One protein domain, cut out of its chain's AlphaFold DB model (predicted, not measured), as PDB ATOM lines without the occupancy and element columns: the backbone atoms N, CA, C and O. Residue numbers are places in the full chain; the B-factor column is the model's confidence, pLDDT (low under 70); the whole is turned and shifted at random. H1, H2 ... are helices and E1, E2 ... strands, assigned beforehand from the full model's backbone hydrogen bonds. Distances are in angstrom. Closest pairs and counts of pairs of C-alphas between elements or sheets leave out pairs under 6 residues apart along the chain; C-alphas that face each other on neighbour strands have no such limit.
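AT A GLANCE: This is residues 23 to 136 of the 140 residues of an uncharacterized protein of Buttiauxella noackiae ATCC 51607 (UniProt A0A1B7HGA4). A four-stranded sheet, E1 E2 E3 E7, forms the core, with the long helix H2 covering one face and a second, three-stranded sheet, E4 E5 E6, partly face to face with the other, its strands crossed over those of the first. Helix H1 packs on the first sheet's E1 and the second sheet's E4 and E5, and residues 45 to 50 stick out as a loop. The printed part has 114 residues, with two named helices and seven named strands in the order E1 E2 E3 E4 E5 E6 H1 H2 E7. The first sheet is mixed, in the order E1 E2 E3 E7, the second antiparallel, in the order E4 E5 E6, and the class is mixed, helices and strands. The whole is compact, with a radius of gyration of the C-alphas of 14.5 A and spans of 43 by 35 by 24 A.

IN THESE COORDINATES: E1 is residues 25 to 30, from C-alpha 25 at (-24.505, -31.434, 23.445); E2 is residues 35 to 41, 20.2 A long; E3 is residues 54 to 61, 23.5 A; E7 is residues 133 to 135, ending at C-alpha 135 at (-19.939, -18.740, 26.982). E4 is residues 67 to 71, E5 residues 74 to 81, 20.1 A, and E6 residues 84 to 90. H1 is residues 94 to 105, 16.8 A, and H2 residues 115 to 129, 21.2 A, from C-alpha 115 at (-13.050, -21.375, 11.013).

HOW THE PARTS SIT: E1 E2 E3 form a meander, each strand the antiparallel neighbour of the one before: N 28 and O 37 are 2.9 A apart, N 38 and O 58 2.8 A. E7 is parallel to E3, with N 135 and O 55 2.8 A apart. H2 is on this sheet at a height of 7.1 A, over E3 and E7; the closest C-alphas of H2 and E3 are those of Pro 116 and Gly 59, 4.6 A. H1 is on the opposite face, making three layers, helices on both faces of a sheet; its closest C-alpha pair with E1 is Leu 97 and Ile 29, 7.2 A. E4 E5 E6 are a second meander, with N 76 and O 69 2.8 A apart and N 77 and O 87 2.8 A. The sheets form a sandwich, two sheets face to face, their strands at 78 degrees; the closest C-alphas of E1 and E6 are those of His 25 and Val 89, 6.7 A. H1 is also on the second sheet, in two layers, a helix on one face, and runs along E4 at 25 degrees on the local plane. In H1 and H2 every O i to N i+4 pair is within hydrogen-bond range.

THE WHOLE: The C-alphas farthest apart, those of Arg 47 and Asn 108, are 45.6 A apart. The printed part has no cut. The link E2 to E3, 12 residues, is long. The mean pLDDT of the printed part is 82.7; residue 23, residues 42 to 53 and residue 136 are under 70.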
ATOM      1  N   GLY A  23     -30.505 -32.503  23.322       66.81
ATOM      2  CA  GLY A  23     -29.934 -31.387  22.563       66.81
ATOM      3  C   GLY A  23     -28.950 -30.522  23.361       66.81
ATOM      4  O   GLY A  23     -28.569 -29.457  22.880       66.81
ATOM      5  N   SER A  24     -28.537 -30.982  24.546       71.75
ATOM      6  CA  SER A  24     -27.579 -30.297  25.428       71.75
ATOM      7  C   SER A  24     -26.143 -30.312  24.897       71.75
ATOM      8  O   SER A  24     -25.337 -29.450  25.211       71.75
ATOM      9  N   HIS A  25     -25.803 -31.311  24.094       79.94
ATOM     10  CA  HIS A  25     -24.505 -31.434  23.445       79.94
ATOM     11  C   HIS A  25     -24.675 -31.893  22.004       79.94
ATOM     12  O   HIS A  25     -25.524 -32.741  21.690       79.94
ATOM     13  N   TYR A  26     -23.828 -31.335  21.156       87.69
ATOM     14  CA  TYR A  26     -23.671 -31.633  19.753       87.69
ATOM     15  C   TYR A  26     -22.184 -31.565  19.402       87.69
ATOM     16  O   TYR A  26     -21.513 -30.589  19.725       87.69
ATOM     17  N   ALA A  27     -21.694 -32.567  18.689       90.69
ATOM     18  CA  ALA A  27     -20.472 -32.469  17.912       90.69
ATOM     19  C   ALA A  27     -20.741 -33.014  16.520       90.69
ATOM     20  O   ALA A  27     -21.369 -34.062  16.373       90.69
ATOM     21  N   GLY A  28     -20.269 -32.310  15.506       92.25
ATOM     22  CA  GLY A  28     -20.355 -32.768  14.134       92.25
ATOM     23  C   GLY A  28     -19.063 -32.502  13.393       92.25
ATOM     24  O   GLY A  28     -18.331 -31.567  13.722       92.25
ATOM     25  N   ILE A  29     -18.828 -33.301  12.363       93.38
ATOM     26  CA  ILE A  29     -17.647 -33.207  11.523       93.38
ATOM     27  C   ILE A  29     -18.053 -33.080  10.065       93.38
ATOM     28  O   ILE A  29     -18.770 -33.919   9.525       93.38
ATOM     29  N   ASP A  30     -17.510 -32.063   9.416       93.44
ATOM     30  CA  ASP A  30     -17.496 -31.936   7.972       93.44
ATOM     31  C   ASP A  30     -16.123 -32.382   7.460       93.44
ATOM     32  O   ASP A  30     -15.136 -31.642   7.481       93.44
ATOM     33  N   ILE A  31     -16.063 -33.639   7.019       91.75
ATOM     34  CA  ILE A  31     -14.834 -34.264   6.523       91.75
ATOM     35  C   ILE A  31     -14.347 -33.577   5.240       91.75
ATOM     36  O   ILE A  31     -13.141 -33.540   4.983       91.75
ATOM     37  N   LYS A  32     -15.262 -33.066   4.407       90.81
ATOM     38  CA  LYS A  32     -14.924 -32.447   3.120       90.81
ATOM     39  C   LYS A  32     -14.193 -31.130   3.346       90.81
ATOM     40  O   LYS A  32     -13.166 -30.902   2.715       90.81
ATOM     41  N   ASN A  33     -14.696 -30.320   4.272       91.56
ATOM     42  CA  ASN A  33     -14.159 -28.992   4.547       91.56
ATOM     43  C   ASN A  33     -13.148 -28.967   5.700       91.56
ATOM     44  O   ASN A  33     -12.513 -27.945   5.931       91.56
ATOM     45  N   GLY A  34     -12.958 -30.075   6.421       92.69
ATOM     46  CA  GLY A  34     -11.977 -30.118   7.503       92.69
ATOM     47  C   GLY A  34     -12.455 -29.379   8.753       92.69
ATOM     48  O   GLY A  34     -11.631 -28.767   9.429       92.69
ATOM     49  N   ILE A  35     -13.765 -29.373   9.024       94.56
ATOM     50  CA  ILE A  35     -14.384 -28.568  10.087       94.56
ATOM     51  C   ILE A  35     -14.968 -29.480  11.164       94.56
ATOM     52  O   ILE A  35     -15.714 -30.413  10.873       94.56
ATOM     53  N   LEU A  36     -14.677 -29.162  12.420       93.69
ATOM     54  CA  LEU A  36     -15.337 -29.714  13.597       93.69
ATOM     55  C   LEU A  36     -16.162 -28.603  14.254       93.69
ATOM     56  O   LEU A  36     -15.636 -27.541  14.580       93.69
ATOM     57  N   LEU A  37     -17.450 -28.857  14.477       93.19
ATOM     58  CA  LEU A  37     -18.342 -27.947  15.193       93.19
ATOM     59  C   LEU A  37     -18.821 -28.607  16.479       93.19
ATOM     60  O   LEU A  37     -19.431 -29.676  16.444       93.19
ATOM     61  N   VAL A  38     -18.606 -27.933  17.602       89.44
ATOM     62  CA  VAL A  38     -19.031 -28.370  18.929       89.44
ATOM     63  C   VAL A  38     -19.989 -27.340  19.511       89.44
ATOM     64  O   VAL A  38     -19.714 -26.142  19.506       89.44
ATOM     65  N   ILE A  39     -21.131 -27.809  20.006       87.62
ATOM     66  CA  ILE A  39     -22.099 -27.008  20.753       87.62
ATOM     67  C   ILE A  39     -22.400 -27.761  22.044       87.62
ATOM     68  O   ILE A  39     -22.858 -28.900  21.989       87.62
ATOM     69  N   ALA A  40     -22.166 -27.144  23.191       82.12
ATOM     70  CA  ALA A  40     -22.404 -27.744  24.497       82.12
ATOM     71  C   ALA A  40     -23.110 -26.754  25.424       82.12
ATOM     72  O   ALA A  40     -22.964 -25.545  25.281       82.12
ATOM     73  N   HIS A  41     -23.879 -27.264  26.376       75.50
ATOM     74  CA  HIS A  41     -24.462 -26.465  27.450       75.50
ATOM     75  C   HIS A  41     -23.523 -26.534  28.650       75.50
ATOM     76  O   HIS A  41     -23.161 -27.626  29.082       75.50
ATOM     77  N   THR A  42     -23.116 -25.388  29.188       64.88
ATOM     78  CA  THR A  42     -22.047 -25.322  30.203       64.88
ATOM     79  C   THR A  42     -22.554 -25.349  31.642       64.88
ATOM     80  O   THR A  42     -21.743 -25.357  32.563       64.88
ATOM     81  N   ASN A  43     -23.875 -25.365  31.864       53.91
ATOM     82  CA  ASN A  43     -24.457 -25.191  33.194       53.91
ATOM     83  C   ASN A  43     -25.466 -26.298  33.544       53.91
ATOM     84  O   ASN A  43     -26.681 -26.134  33.422       53.91
ATOM     85  N   THR A  44     -24.953 -27.438  34.007       47.06
ATOM     86  CA  THR A  44     -25.762 -28.469  34.672       47.06
ATOM     87  C   THR A  44     -25.806 -28.166  36.170       47.06
ATOM     88  O   THR A  44     -25.089 -28.764  36.966       47.06
ATOM     89  N   SER A  45     -26.648 -27.216  36.575       37.50
ATOM     90  CA  SER A  45     -27.097 -27.096  37.964       37.50
ATOM     91  C   SER A  45     -28.600 -27.352  38.009       37.50
ATOM     92  O   SER A  45     -29.349 -26.800  37.209       37.50
ATOM     93  N   MET A  46     -29.055 -28.160  38.971       37.72
ATOM     94  CA  MET A  46     -30.454 -28.574  39.220       37.72
ATOM     95  C   MET A  46     -31.481 -27.421  39.393       37.72
ATOM     96  O   MET A  46     -32.628 -27.667  39.750       37.72
ATOM     97  N   ARG A  47     -31.099 -26.157  39.160       36.44
ATOM     98  CA  ARG A  47     -31.942 -24.956  39.257       36.44
ATOM     99  C   ARG A  47     -32.333 -24.330  37.904       36.44
ATOM    100  O   ARG A  47     -33.205 -23.471  37.897       36.44
ATOM    101  N   THR A  48     -31.769 -24.754  36.768       41.22
ATOM    102  CA  THR A  48     -32.056 -24.202  35.417       41.22
ATOM    103  C   THR A  48     -32.910 -25.139  34.548       41.22
ATOM    104  O   THR A  48     -32.681 -25.301  33.353       41.22
ATOM    105  N   LEU A  49     -33.936 -25.750  35.144       39.00
ATOM    106  CA  LEU A  49     -34.766 -26.797  34.527       39.00
ATOM    107  C   LEU A  49     -35.671 -26.351  33.361       39.00
ATOM    108  O   LEU A  49     -36.260 -27.218  32.722       39.00
ATOM    109  N   PHE A  50     -35.781 -25.053  33.045       42.47
ATOM    110  CA  PHE A  50     -36.758 -24.591  32.043       42.47
ATOM    111  C   PHE A  50     -36.206 -23.738  30.895       42.47
ATOM    112  O   PHE A  50     -36.854 -23.688  29.855       42.47
ATOM    113  N   VAL A  51     -35.008 -23.145  31.006       47.16
ATOM    114  CA  VAL A  51     -34.296 -22.524  29.868       47.16
ATOM    115  C   VAL A  51     -32.787 -22.549  30.149       47.16
ATOM    116  O   VAL A  51     -32.312 -21.750  30.961       47.16
ATOM    117  N   PRO A  52     -32.006 -23.437  29.512       52.62
ATOM    118  CA  PRO A  52     -30.553 -23.344  29.546       52.62
ATOM    119  C   PRO A  52     -30.146 -22.039  28.865       52.62
ATOM    120  O   PRO A  52     -30.473 -21.831  27.699       52.62
ATOM    121  N   LYS A  53     -29.497 -21.127  29.594       53.78
ATOM    122  CA  LYS A  53     -29.066 -19.848  29.016       53.78
ATOM    123  C   LYS A  53     -27.642 -19.885  28.496       53.78
ATOM    124  O   LYS A  53     -27.370 -19.135  27.574       53.78
ATOM    125  N   ASP A  54     -26.793 -20.765  29.024       71.06
ATOM    126  CA  ASP A  54     -25.349 -20.725  28.792       71.06
ATOM    127  C   ASP A  54     -24.926 -21.782  27.760       71.06
ATOM    128  O   ASP A  54     -24.881 -22.987  28.040       71.06
ATOM    129  N   TYR A  55     -24.629 -21.312  26.549       75.94
ATOM    130  CA  TYR A  55     -24.181 -22.135  25.431       75.94
ATOM    131  C   TYR A  55     -22.712 -21.889  25.129       75.94
ATOM    132  O   TYR A  55     -22.273 -20.757  24.961       75.94
ATOM    133  N   LEU A  56     -21.978 -22.971  24.948       83.12
ATOM    134  CA  LEU A  56     -20.644 -22.985  24.386       83.12
ATOM    135  C   LEU A  56     -20.730 -23.409  22.927       83.12
ATOM    136  O   LEU A  56     -21.259 -24.477  22.622       83.12
ATOM    137  N   VAL A  57     -20.194 -22.588  22.031       87.31
ATOM    138  CA  VAL A  57     -20.101 -22.897  20.602       87.31
ATOM    139  C   VAL A  57     -18.652 -22.741  20.174       87.31
ATOM    140  O   VAL A  57     -18.069 -21.671  20.324       87.31
ATOM    141  N   MET A  58     -18.065 -23.806  19.635       88.44
ATOM    142  CA  MET A  58     -16.693 -23.800  19.140       88.44
ATOM    143  C   MET A  58     -16.611 -24.432  17.759       88.44
ATOM    144  O   MET A  58     -17.100 -25.539  17.537       88.44
ATOM    145  N   GLY A  59     -15.975 -23.712  16.841       91.06
ATOM    146  CA  GLY A  59     -15.537 -24.229  15.554       91.06
ATOM    147  C   GLY A  59     -14.044 -24.499  15.597       91.06
ATOM    148  O   GLY A  59     -13.295 -23.692  16.144       91.06
ATOM    149  N   PHE A  60     -13.628 -25.607  15.001       91.69
ATOM    150  CA  PHE A  60     -12.230 -25.952  14.803       91.69
ATOM    151  C   PHE A  60     -12.007 -26.279  13.332       91.69
ATOM    152  O   PHE A  60     -12.774 -27.028  12.724       91.69
ATOM    153  N   ASP A  61     -10.940 -25.723  12.783       93.12
ATOM    154  CA  ASP A  61     -10.273 -26.267  11.604       93.12
ATOM    155  C   ASP A  61      -9.178 -27.254  12.043       93.12
ATOM    156  O   ASP A  61      -8.866 -27.382  13.228       93.12
ATOM    157  N   MET A  62      -8.569 -27.969  11.097       91.62
ATOM    158  CA  MET A  62      -7.489 -28.911  11.412       91.62
ATOM    159  C   MET A  62      -6.191 -28.228  11.869       91.62
ATOM    160  O   MET A  62      -5.336 -28.909  12.424       91.62
ATOM    161  N   ASN A  63      -6.057 -26.906  11.699       89.19
ATOM    162  CA  ASN A  63      -4.915 -26.138  12.207       89.19
ATOM    163  C   ASN A  63      -5.080 -25.766  13.691       89.19
ATOM    164  O   ASN A  63      -4.097 -25.666  14.419       89.19
ATOM    165  N   SER A  64      -6.317 -25.549  14.136       88.19
ATOM    166  CA  SER A  64      -6.684 -25.220  15.521       88.19
ATOM    167  C   SER A  64      -7.079 -26.446  16.346       88.19
ATOM    168  O   SER A  64      -7.115 -26.381  17.576       88.19
ATOM    169  N   PHE A  65      -7.366 -27.578  15.701       89.50
ATOM    170  CA  PHE A  65      -7.616 -28.838  16.388       89.50
ATOM    171  C   PHE A  65      -6.358 -29.324  17.119       89.50
ATOM    172  O   PHE A  65      -5.305 -29.518  16.515       89.50
ATOM    173  N   THR A  66      -6.479 -29.575  18.424       88.69
ATOM    174  CA  THR A  66      -5.352 -30.033  19.251       88.69
ATOM    175  C   THR A  66      -5.288 -31.559  19.300       88.69
ATOM    176  O   THR A  66      -4.387 -32.190  18.745       88.69
ATOM    177  N   SER A  67      -6.253 -32.174  19.978       91.81
ATOM    178  CA  SER A  67      -6.328 -33.619  20.153       91.81
ATOM    179  C   SER A  67      -7.720 -34.030  20.624       91.81
ATOM    180  O   SER A  67      -8.541 -33.210  21.039       91.81
ATOM    181  N   ALA A  68      -7.985 -35.329  20.558       92.94
ATOM    182  CA  ALA A  68      -9.156 -35.935  21.162       92.94
ATOM    183  C   ALA A  68      -8.774 -37.286  21.774       92.94
ATOM    184  O   ALA A  68      -7.775 -37.887  21.381       92.94
ATOM    185  N   GLU A  69      -9.587 -37.761  22.708       94.81
ATOM    186  CA  GLU A  69      -9.477 -39.078  23.328       94.81
ATOM    187  C   GLU A  69     -10.842 -39.769  23.304       94.81
ATOM    188  O   GLU A  69     -11.876 -39.131  23.511       94.81
ATOM    189  N   LEU A  70     -10.850 -41.079  23.065       94.56
ATOM    190  CA  LEU A  70     -12.052 -41.900  23.086       94.56
ATOM    191  C   LEU A  70     -11.954 -42.962  24.184       94.56
ATOM    192  O   LEU A  70     -11.056 -43.799  24.168       94.56
ATOM    193  N   GLN A  71     -12.940 -42.984  25.080       94.19
ATOM    194  CA  GLN A  71     -13.117 -44.022  26.095       94.19
ATOM    195  C   GLN A  71     -14.517 -44.634  25.959       94.19
ATOM    196  O   GLN A  71     -15.527 -44.050  26.361       94.19
ATOM    197  N   GLY A  72     -14.604 -45.812  25.338       92.69
ATOM    198  CA  GLY A  72     -15.881 -46.461  25.033       92.69
ATOM    199  C   GLY A  72     -16.750 -45.600  24.110       92.69
ATOM    200  O   GLY A  72     -16.502 -45.517  22.913       92.69
ATOM    201  N   ARG A  73     -17.785 -44.960  24.665       91.12
ATOM    202  CA  ARG A  73     -18.708 -44.062  23.935       91.12
ATOM    203  C   ARG A  73     -18.535 -42.589  24.303       91.12
ATOM    204  O   ARG A  73     -19.335 -41.758  23.875       91.12
ATOM    205  N   ARG A  74     -17.514 -42.273  25.098       89.88
ATOM    206  CA  ARG A  74     -17.171 -40.925  25.537       89.88
ATOM    207  C   ARG A  74     -16.016 -40.395  24.698       89.88
ATOM    208  O   ARG A  74     -14.918 -40.938  24.762       89.88
ATOM    209  N   LEU A  75     -16.280 -39.348  23.925       89.94
ATOM    210  CA  LEU A  75     -15.282 -38.592  23.176       89.94
ATOM    211  C   LEU A  75     -14.956 -37.305  23.937       89.94
ATOM    212  O   LEU A  75     -15.839 -36.475  24.148       89.94
ATOM    213  N   THR A  76     -13.697 -37.139  24.316       90.56
ATOM    214  CA  THR A  76     -13.153 -35.914  24.907       90.56
ATOM    215  C   THR A  76     -12.383 -35.163  23.829       90.56
ATOM    216  O   THR A  76     -11.459 -35.713  23.241       90.56
ATOM    217  N   ILE A  77     -12.758 -33.919  23.547       88.94
ATOM    218  CA  ILE A  77     -12.090 -33.043  22.576       88.94
ATOM    219  C   ILE A  77     -11.333 -31.977  23.359       88.94
ATOM    220  O   ILE A  77     -11.958 -31.208  24.090       88.94
ATOM    221  N   TYR A  78     -10.014 -31.912  23.199       89.00
ATOM    222  CA  TYR A  78      -9.181 -30.899  23.841       89.00
ATOM    223  C   TYR A  78      -9.133 -29.642  22.980       89.00
ATOM    224  O   TYR A  78      -8.865 -29.698  21.780       89.00
ATOM    225  N   THR A  79      -9.407 -28.499  23.598       81.44
ATOM    226  CA  THR A  79      -9.601 -27.227  22.886       81.44
ATOM    227  C   THR A  79      -8.323 -26.391  22.792       81.44
ATOM    228  O   THR A  79      -8.299 -25.410  22.054       81.44
ATOM    229  N   GLY A  80      -7.308 -26.721  23.604       81.94
ATOM    230  CA  GLY A  80      -6.101 -25.910  23.786       81.94
ATOM    231  C   GLY A  80      -6.311 -24.612  24.581       81.94
ATOM    232  O   GLY A  80      -5.393 -23.801  24.656       81.94
ATOM    233  N   LYS A  81      -7.495 -24.389  25.171       76.12
ATOM    234  CA  LYS A  81      -7.859 -23.125  25.835       76.12
ATOM    235  C   LYS A  81      -7.907 -23.268  27.360       76.12
ATOM    236  O   LYS A  81      -8.602 -24.163  27.835       76.12
ATOM    237  N   PRO A  82      -7.266 -22.373  28.139       72.62
ATOM    238  CA  PRO A  82      -7.259 -22.457  29.605       72.62
ATOM    239  C   PRO A  82      -8.655 -22.418  30.237       72.62
ATOM    240  O   PRO A  82      -8.937 -23.189  31.149       72.62
ATOM    241  N   ASP A  83      -9.539 -21.561  29.719       71.12
ATOM    242  CA  ASP A  83     -10.877 -21.355  30.287       71.12
ATOM    243  C   ASP A  83     -11.810 -22.553  30.063       71.12
ATOM    244  O   ASP A  83     -12.741 -22.786  30.830       71.12
ATOM    245  N   ILE A  84     -11.594 -23.296  28.974       80.00
ATOM    246  CA  ILE A  84     -12.441 -24.419  28.569       80.00
ATOM    247  C   ILE A  84     -11.535 -25.508  28.001       80.00
ATOM    248  O   ILE A  84     -11.484 -25.654  26.786       80.00
ATOM    249  N   PRO A  85     -10.793 -26.259  28.830       78.75
ATOM    250  CA  PRO A  85      -9.702 -27.122  28.368       78.75
ATOM    251  C   PRO A  85     -10.168 -28.292  27.498       78.75
ATOM    252  O   PRO A  85      -9.428 -28.761  26.629       78.75
ATOM    253  N   PHE A  86     -11.401 -28.757  27.701       83.75
ATOM    254  CA  PHE A  86     -11.981 -29.849  26.935       83.75
ATOM    255  C   PHE A  86     -13.506 -29.756  26.849       83.75
ATOM    256  O   PHE A  86     -14.159 -29.111  27.668       83.75
ATOM    257  N   VAL A  87     -14.073 -30.460  25.871       83.75
ATOM    258  CA  VAL A  87     -15.510 -30.737  25.770       83.75
ATOM    259  C   VAL A  87     -15.730 -32.238  25.671       83.75
ATOM    260  O   VAL A  87     -14.998 -32.932  24.967       83.75
ATOM    261  N   ILE A  88     -16.750 -32.739  26.365       85.44
ATOM    262  CA  ILE A  88     -17.099 -34.160  26.377       85.44
ATOM    263  C   ILE A  88     -18.390 -34.381  25.592       85.44
ATOM    264  O   ILE A  88     -19.380 -33.675  25.775       85.44
ATOM    265  N   VAL A  89     -18.384 -35.403  24.740       84.56
ATOM    266  CA  VAL A  89     -19.547 -35.868  23.988       84.56
ATOM    267  C   VAL A  89     -19.701 -37.367  24.198       84.56
ATOM    268  O   VAL A  89     -18.872 -38.159  23.755       84.56
ATOM    269  N   GLU A  90     -20.782 -37.773  24.861       87.50
ATOM    270  CA  GLU A  90     -21.094 -39.184  25.087       87.50
ATOM    271  C   GLU A  90     -22.198 -39.648  24.125       87.50
ATOM    272  O   GLU A  90     -23.346 -39.204  24.203       87.50
ATOM    273  N   HIS A  91     -21.853 -40.502  23.156       88.19
ATOM    274  CA  HIS A  91     -22.777 -40.924  22.099       88.19
ATOM    275  C   HIS A  91     -22.360 -42.253  21.443       88.19
ATOM    276  O   HIS A  91     -21.187 -42.605  21.410       88.19
ATOM    277  N   LYS A  92     -23.303 -43.015  20.858       88.50
ATOM    278  CA  LYS A  92     -22.961 -44.272  20.136       88.50
ATOM    279  C   LYS A  92     -22.059 -44.061  18.925       88.50
ATOM    280  O   LYS A  92     -21.322 -44.966  18.572       88.50
ATOM    281  N   HIS A  93     -22.139 -42.896  18.290       89.56
ATOM    282  CA  HIS A  93     -21.309 -42.566  17.130       89.56
ATOM    283  C   HIS A  93     -19.992 -41.879  17.519       89.56
ATOM    284  O   HIS A  93     -19.233 -41.519  16.630       89.56
ATOM    285  N   ALA A  94     -19.700 -41.708  18.814       90.44
ATOM    286  CA  ALA A  94     -18.444 -41.111  19.264       90.44
ATOM    287  C   ALA A  94     -17.197 -41.840  18.713       90.44
ATOM    288  O   ALA A  94     -16.295 -41.142  18.251       90.44
ATOM    289  N   PRO A  95     -17.153 -43.192  18.649       92.25
ATOM    290  CA  PRO A  95     -16.041 -43.899  18.013       92.25
ATOM    291  C   PRO A  95     -15.860 -43.553  16.535       92.25
ATOM    292  O   PRO A  95     -14.758 -43.222  16.113       92.25
ATOM    293  N   ALA A  96     -16.953 -43.537  15.767       90.94
ATOM    294  CA  ALA A  96     -16.907 -43.160  14.358       90.94
ATOM    295  C   ALA A  96     -16.402 -41.718  14.192       90.94
ATOM    296  O   ALA A  96     -15.525 -41.459  13.376       90.94
ATOM    297  N   LEU A  97     -16.898 -40.787  15.014       91.75
ATOM    298  CA  LEU A  97     -16.457 -39.393  15.006       91.75
ATOM    299  C   LEU A  97     -14.941 -39.276  15.265       91.75
ATOM    300  O   LEU A  97     -14.247 -38.529  14.579       91.75
ATOM    301  N   PHE A  98     -14.420 -40.046  16.224       93.12
ATOM    302  CA  PHE A  98     -12.996 -40.084  16.565       93.12
ATOM    303  C   PHE A  98     -12.121 -40.605  15.413       93.12
ATOM    304  O   PHE A  98     -11.080 -40.016  15.098       93.12
ATOM    305  N   GLU A  99     -12.559 -41.667  14.735       92.00
ATOM    306  CA  GLU A  99     -11.887 -42.183  13.538       92.00
ATOM    307  C   GLU A  99     -11.863 -41.140  12.415       92.00
ATOM    308  O   GLU A  99     -10.832 -40.944  11.767       92.00
ATOM    309  N   ARG A 100     -12.969 -40.408  12.212       92.12
ATOM    310  CA  ARG A 100     -13.025 -39.329  11.217       92.12
ATOM    311  C   ARG A 100     -12.067 -38.186  11.543       92.12
ATOM    312  O   ARG A 100     -11.354 -37.762  10.639       92.12
ATOM    313  N   LEU A 101     -11.991 -37.735  12.801       91.75
ATOM    314  CA  LEU A 101     -11.010 -36.717  13.219       91.75
ATOM    315  C   LEU A 101      -9.582 -37.163  12.915       91.75
ATOM    316  O   LEU A 101      -8.785 -36.404  12.367       91.75
ATOM    317  N   SER A 102      -9.277 -38.421  13.227       89.94
ATOM    318  CA  SER A 102      -7.962 -39.006  12.966       89.94
ATOM    319  C   SER A 102      -7.652 -39.039  11.467       89.94
ATOM    320  O   SER A 102      -6.549 -38.689  11.054       89.94
ATOM    321  N   ALA A 103      -8.638 -39.378  10.631       90.25
ATOM    322  CA  ALA A 103      -8.492 -39.358   9.178       90.25
ATOM    323  C   ALA A 103      -8.317 -37.938   8.612       90.25
ATOM    324  O   ALA A 103      -7.577 -37.757   7.645       90.25
ATOM    325  N   MET A 104      -8.976 -36.933   9.196       91.81
ATOM    326  CA  MET A 104      -8.846 -35.536   8.780       91.81
ATOM    327  C   MET A 104      -7.476 -34.949   9.119       91.81
ATOM    328  O   MET A 104      -6.930 -34.225   8.295       91.81
ATOM    329  N   ARG A 105      -6.872 -35.297  10.266       88.56
ATOM    330  CA  ARG A 105      -5.522 -34.808  10.630       88.56
ATOM    331  C   ARG A 105      -4.457 -35.102   9.575       88.56
ATOM    332  O   ARG A 105      -3.489 -34.363   9.473       88.56
ATOM    333  N   ASN A 106      -4.638 -36.168   8.800       86.94
ATOM    334  CA  ASN A 106      -3.690 -36.588   7.768       86.94
ATOM    335  C   ASN A 106      -3.984 -35.977   6.385       86.94
ATOM    336  O   ASN A 106      -3.371 -36.378   5.397       86.94
ATOM    337  N   ARG A 107      -4.941 -35.046   6.278       90.44
ATOM    338  CA  ARG A 107      -5.324 -34.389   5.022       90.44
ATOM    339  C   ARG A 107      -4.885 -32.929   5.017       90.44
ATOM    340  O   ARG A 107      -4.952 -32.241   6.029       90.44
ATOM    341  N   ASN A 108      -4.514 -32.442   3.836       88.44
ATOM    342  CA  ASN A 108      -4.185 -31.036   3.629       88.44
ATOM    343  C   ASN A 108      -5.451 -30.236   3.322       88.44
ATOM    344  O   ASN A 108      -5.952 -30.266   2.197       88.44
ATOM    345  N   TYR A 109      -5.939 -29.505   4.317       91.38
ATOM    346  CA  TYR A 109      -7.024 -28.545   4.152       91.38
ATOM    347  C   TYR A 109      -6.473 -27.138   3.923       91.38
ATOM    348  O   TYR A 109      -5.427 -26.762   4.453       91.38
ATOM    349  N   ARG A 110      -7.192 -26.349   3.124       89.62
ATOM    350  CA  ARG A 110      -6.949 -24.917   2.956       89.62
ATOM    351  C   ARG A 110      -8.212 -24.181   3.352       89.62
ATOM    352  O   ARG A 110      -9.293 -24.532   2.890       89.62
ATOM    353  N   TYR A 111      -8.051 -23.171   4.191       88.12
ATOM    354  CA  TYR A 111      -9.149 -22.375   4.712       88.12
ATOM    355  C   TYR A 111      -8.977 -20.948   4.209       88.12
ATOM    356  O   TYR A 111      -7.929 -20.345   4.425       88.12
ATOM    357  N   GLU A 112      -9.987 -20.418   3.521       85.44
ATOM    358  CA  GLU A 112      -9.985 -19.019   3.070       85.44
ATOM    359  C   GLU A 112     -10.097 -18.047   4.250       85.44
ATOM    360  O   GLU A 112      -9.562 -16.945   4.206       85.44
ATOM    361  N   ASN A 113     -10.775 -18.474   5.319       85.62
ATOM    362  CA  ASN A 113     -11.027 -17.695   6.524       85.62
ATOM    363  C   ASN A 113     -10.815 -18.558   7.774       85.62
ATOM    364  O   ASN A 113     -10.911 -19.784   7.716       85.62
ATOM    365  N   SER A 114     -10.587 -17.912   8.922       89.62
ATOM    366  CA  SER A 114     -10.517 -18.600  10.216       89.62
ATOM    367  C   SER A 114     -11.854 -19.272  10.540       89.62
ATOM    368  O   SER A 114     -12.859 -18.591  10.757       89.62
ATOM    369  N   VAL A 115     -11.861 -20.606  10.617       91.31
ATOM    370  CA  VAL A 115     -13.050 -21.375  11.013       91.31
ATOM    371  C   VAL A 115     -13.477 -21.036  12.448       91.31
ATOM    372  O   VAL A 115     -14.661 -20.737  12.636       91.31
ATOM    373  N   PRO A 116     -12.569 -20.999  13.451       91.06
ATOM    374  CA  PRO A 116     -12.922 -20.559  14.799       91.06
ATOM    375  C   PRO A 116     -13.549 -19.161  14.830       91.06
ATOM    376  O   PRO A 116     -14.610 -18.990  15.431       91.06
ATOM    377  N   GLY A 117     -12.942 -18.186  14.140       89.94
ATOM    378  CA  GLY A 117     -13.423 -16.802  14.121       89.94
ATOM    379  C   GLY A 117     -14.785 -16.650  13.441       89.94
ATOM    380  O   GLY A 117     -15.657 -15.943  13.946       89.94
ATOM    381  N   PHE A 118     -15.013 -17.365  12.334       90.44
ATOM    382  CA  PHE A 118     -16.308 -17.382  11.652       90.44
ATOM    383  C   PHE A 118     -17.411 -17.941  12.559       90.44
ATOM    384  O   PHE A 118     -18.487 -17.349  12.691       90.44
ATOM    385  N   VAL A 119     -17.143 -19.074  13.216       90.62
ATOM    386  CA  VAL A 119     -18.109 -19.700  14.124       90.62
ATOM    387  C   VAL A 119     -18.409 -18.797  15.313       90.62
ATOM    388  O   VAL A 119     -19.583 -18.614  15.633       90.62
ATOM    389  N   GLU A 120     -17.395 -18.186  15.922       89.88
ATOM    390  CA  GLU A 120     -17.563 -17.226  17.015       89.88
ATOM    391  C   GLU A 120     -18.423 -16.025  16.608       89.88
ATOM    392  O   GLU A 120     -19.392 -15.706  17.299       89.88
ATOM    393  N   HIS A 121     -18.103 -15.379  15.484       90.00
ATOM    394  CA  HIS A 121     -18.821 -14.196  15.020       90.00
ATOM    395  C   HIS A 121     -20.311 -14.491  14.815       90.00
ATOM    396  O   HIS A 121     -21.182 -13.779  15.323       90.00
ATOM    397  N   HIS A 122     -20.621 -15.585  14.114       89.56
ATOM    398  CA  HIS A 122     -22.004 -15.975  13.868       89.56
ATOM    399  C   HIS A 122     -22.708 -16.483  15.127       89.56
ATOM    400  O   HIS A 122     -23.896 -16.208  15.287       89.56
ATOM    401  N   ALA A 123     -22.015 -17.194  16.021       87.88
ATOM    402  CA  ALA A 123     -22.591 -17.646  17.282       87.88
ATOM    403  C   ALA A 123     -22.975 -16.463  18.177       87.88
ATOM    404  O   ALA A 123     -24.082 -16.465  18.711       87.88
ATOM    405  N   ARG A 124     -22.116 -15.437  18.277       87.50
ATOM    406  CA  ARG A 124     -22.396 -14.201  19.024       87.50
ATOM    407  C   ARG A 124     -23.624 -13.490  18.467       87.50
ATOM    408  O   ARG A 124     -24.582 -13.288  19.199       87.50
ATOM    409  N   ARG A 125     -23.650 -13.242  17.154       88.31
ATOM    410  CA  ARG A 125     -24.798 -12.601  16.494       88.31
ATOM    411  C   ARG A 125     -26.110 -13.353  16.748       88.31
ATOM    412  O   ARG A 125     -27.120 -12.737  17.058       88.31
ATOM    413  N   ILE A 126     -26.102 -14.686  16.641       86.56
ATOM    414  CA  ILE A 126     -27.295 -15.508  16.902       86.56
ATOM    415  C   ILE A 126     -27.697 -15.442  18.378       86.56
ATOM    416  O   ILE A 126     -28.887 -15.400  18.675       86.56
ATOM    417  N   ALA A 127     -26.734 -15.469  19.300       84.50
ATOM    418  CA  ALA A 127     -27.012 -15.373  20.726       84.50
ATOM    419  C   ALA A 127     -27.675 -14.032  21.071       84.50
ATOM    420  O   ALA A 127     -28.716 -14.036  21.726       84.50
ATOM    421  N   ASP A 128     -27.150 -12.929  20.533       85.06
ATOM    422  CA  ASP A 128     -27.702 -11.582  20.709       85.06
ATOM    423  C   ASP A 128     -29.130 -11.485  20.140       85.06
ATOM    424  O   ASP A 128     -30.047 -11.036  20.824       85.06
ATOM    425  N   GLU A 129     -29.360 -11.998  18.924       86.44
ATOM    426  CA  GLU A 129     -30.681 -12.017  18.270       86.44
ATOM    427  C   GLU A 129     -31.734 -12.832  19.043       86.44
ATOM    428  O   GLU A 129     -32.932 -12.574  18.924       86.44
ATOM    429  N   ASN A 130     -31.303 -13.830  19.820       81.75
ATOM    430  CA  ASN A 130     -32.186 -14.764  20.524       81.75
ATOM    431  C   ASN A 130     -32.165 -14.587  22.053       81.75
ATOM    432  O   ASN A 130     -32.774 -15.395  22.756       81.75
ATOM    433  N   ASN A 131     -31.498 -13.550  22.577       78.88
ATOM    434  CA  ASN A 131     -31.302 -13.317  24.015       78.88
ATOM    435  C   ASN A 131     -30.734 -14.543  24.768       78.88
ATOM    436  O   ASN A 131     -31.195 -14.893  25.859       78.88
ATOM    437  N   LEU A 132     -29.752 -15.221  24.168       78.19
ATOM    438  CA  LEU A 132     -29.037 -16.358  24.761       78.19
ATOM    439  C   LEU A 132     -27.707 -15.889  25.366       78.19
ATOM    440  O   LEU A 132     -27.064 -14.997  24.820       78.19
ATOM    441  N   ASN A 133     -27.243 -16.531  26.441       75.31
ATOM    442  CA  ASN A 133     -25.897 -16.285  26.954       75.31
ATOM    443  C   ASN A 133     -24.907 -17.209  26.239       75.31
ATOM    444  O   ASN A 133     -24.981 -18.437  26.317       75.31
ATOM    445  N   LEU A 134     -23.934 -16.619  25.558       75.62
ATOM    446  CA  LEU A 134     -22.858 -17.372  24.932       75.62
ATOM    447  C   LEU A 134     -21.638 -17.378  25.856       75.62
ATOM    448  O   LEU A 134     -21.066 -16.329  26.151       75.62
ATOM    449  N   VAL A 135     -21.220 -18.560  26.302       73.56
ATOM    450  CA  VAL A 135     -19.939 -18.740  26.982       73.56
ATOM    451  C   VAL A 135     -18.859 -18.786  25.917       73.56
ATOM    452  O   VAL A 135     -18.730 -19.759  25.172       73.56
ATOM    453  N   MET A 136     -18.092 -17.707  25.848       66.00
ATOM    454  CA  MET A 136     -16.978 -17.569  24.923       66.00
ATOM    455  C   MET A 136     -15.670 -17.746  25.668       66.00
ATOM    456  O   MET A 136     -15.460 -17.137  26.715       66.00
TER     457      MET A 136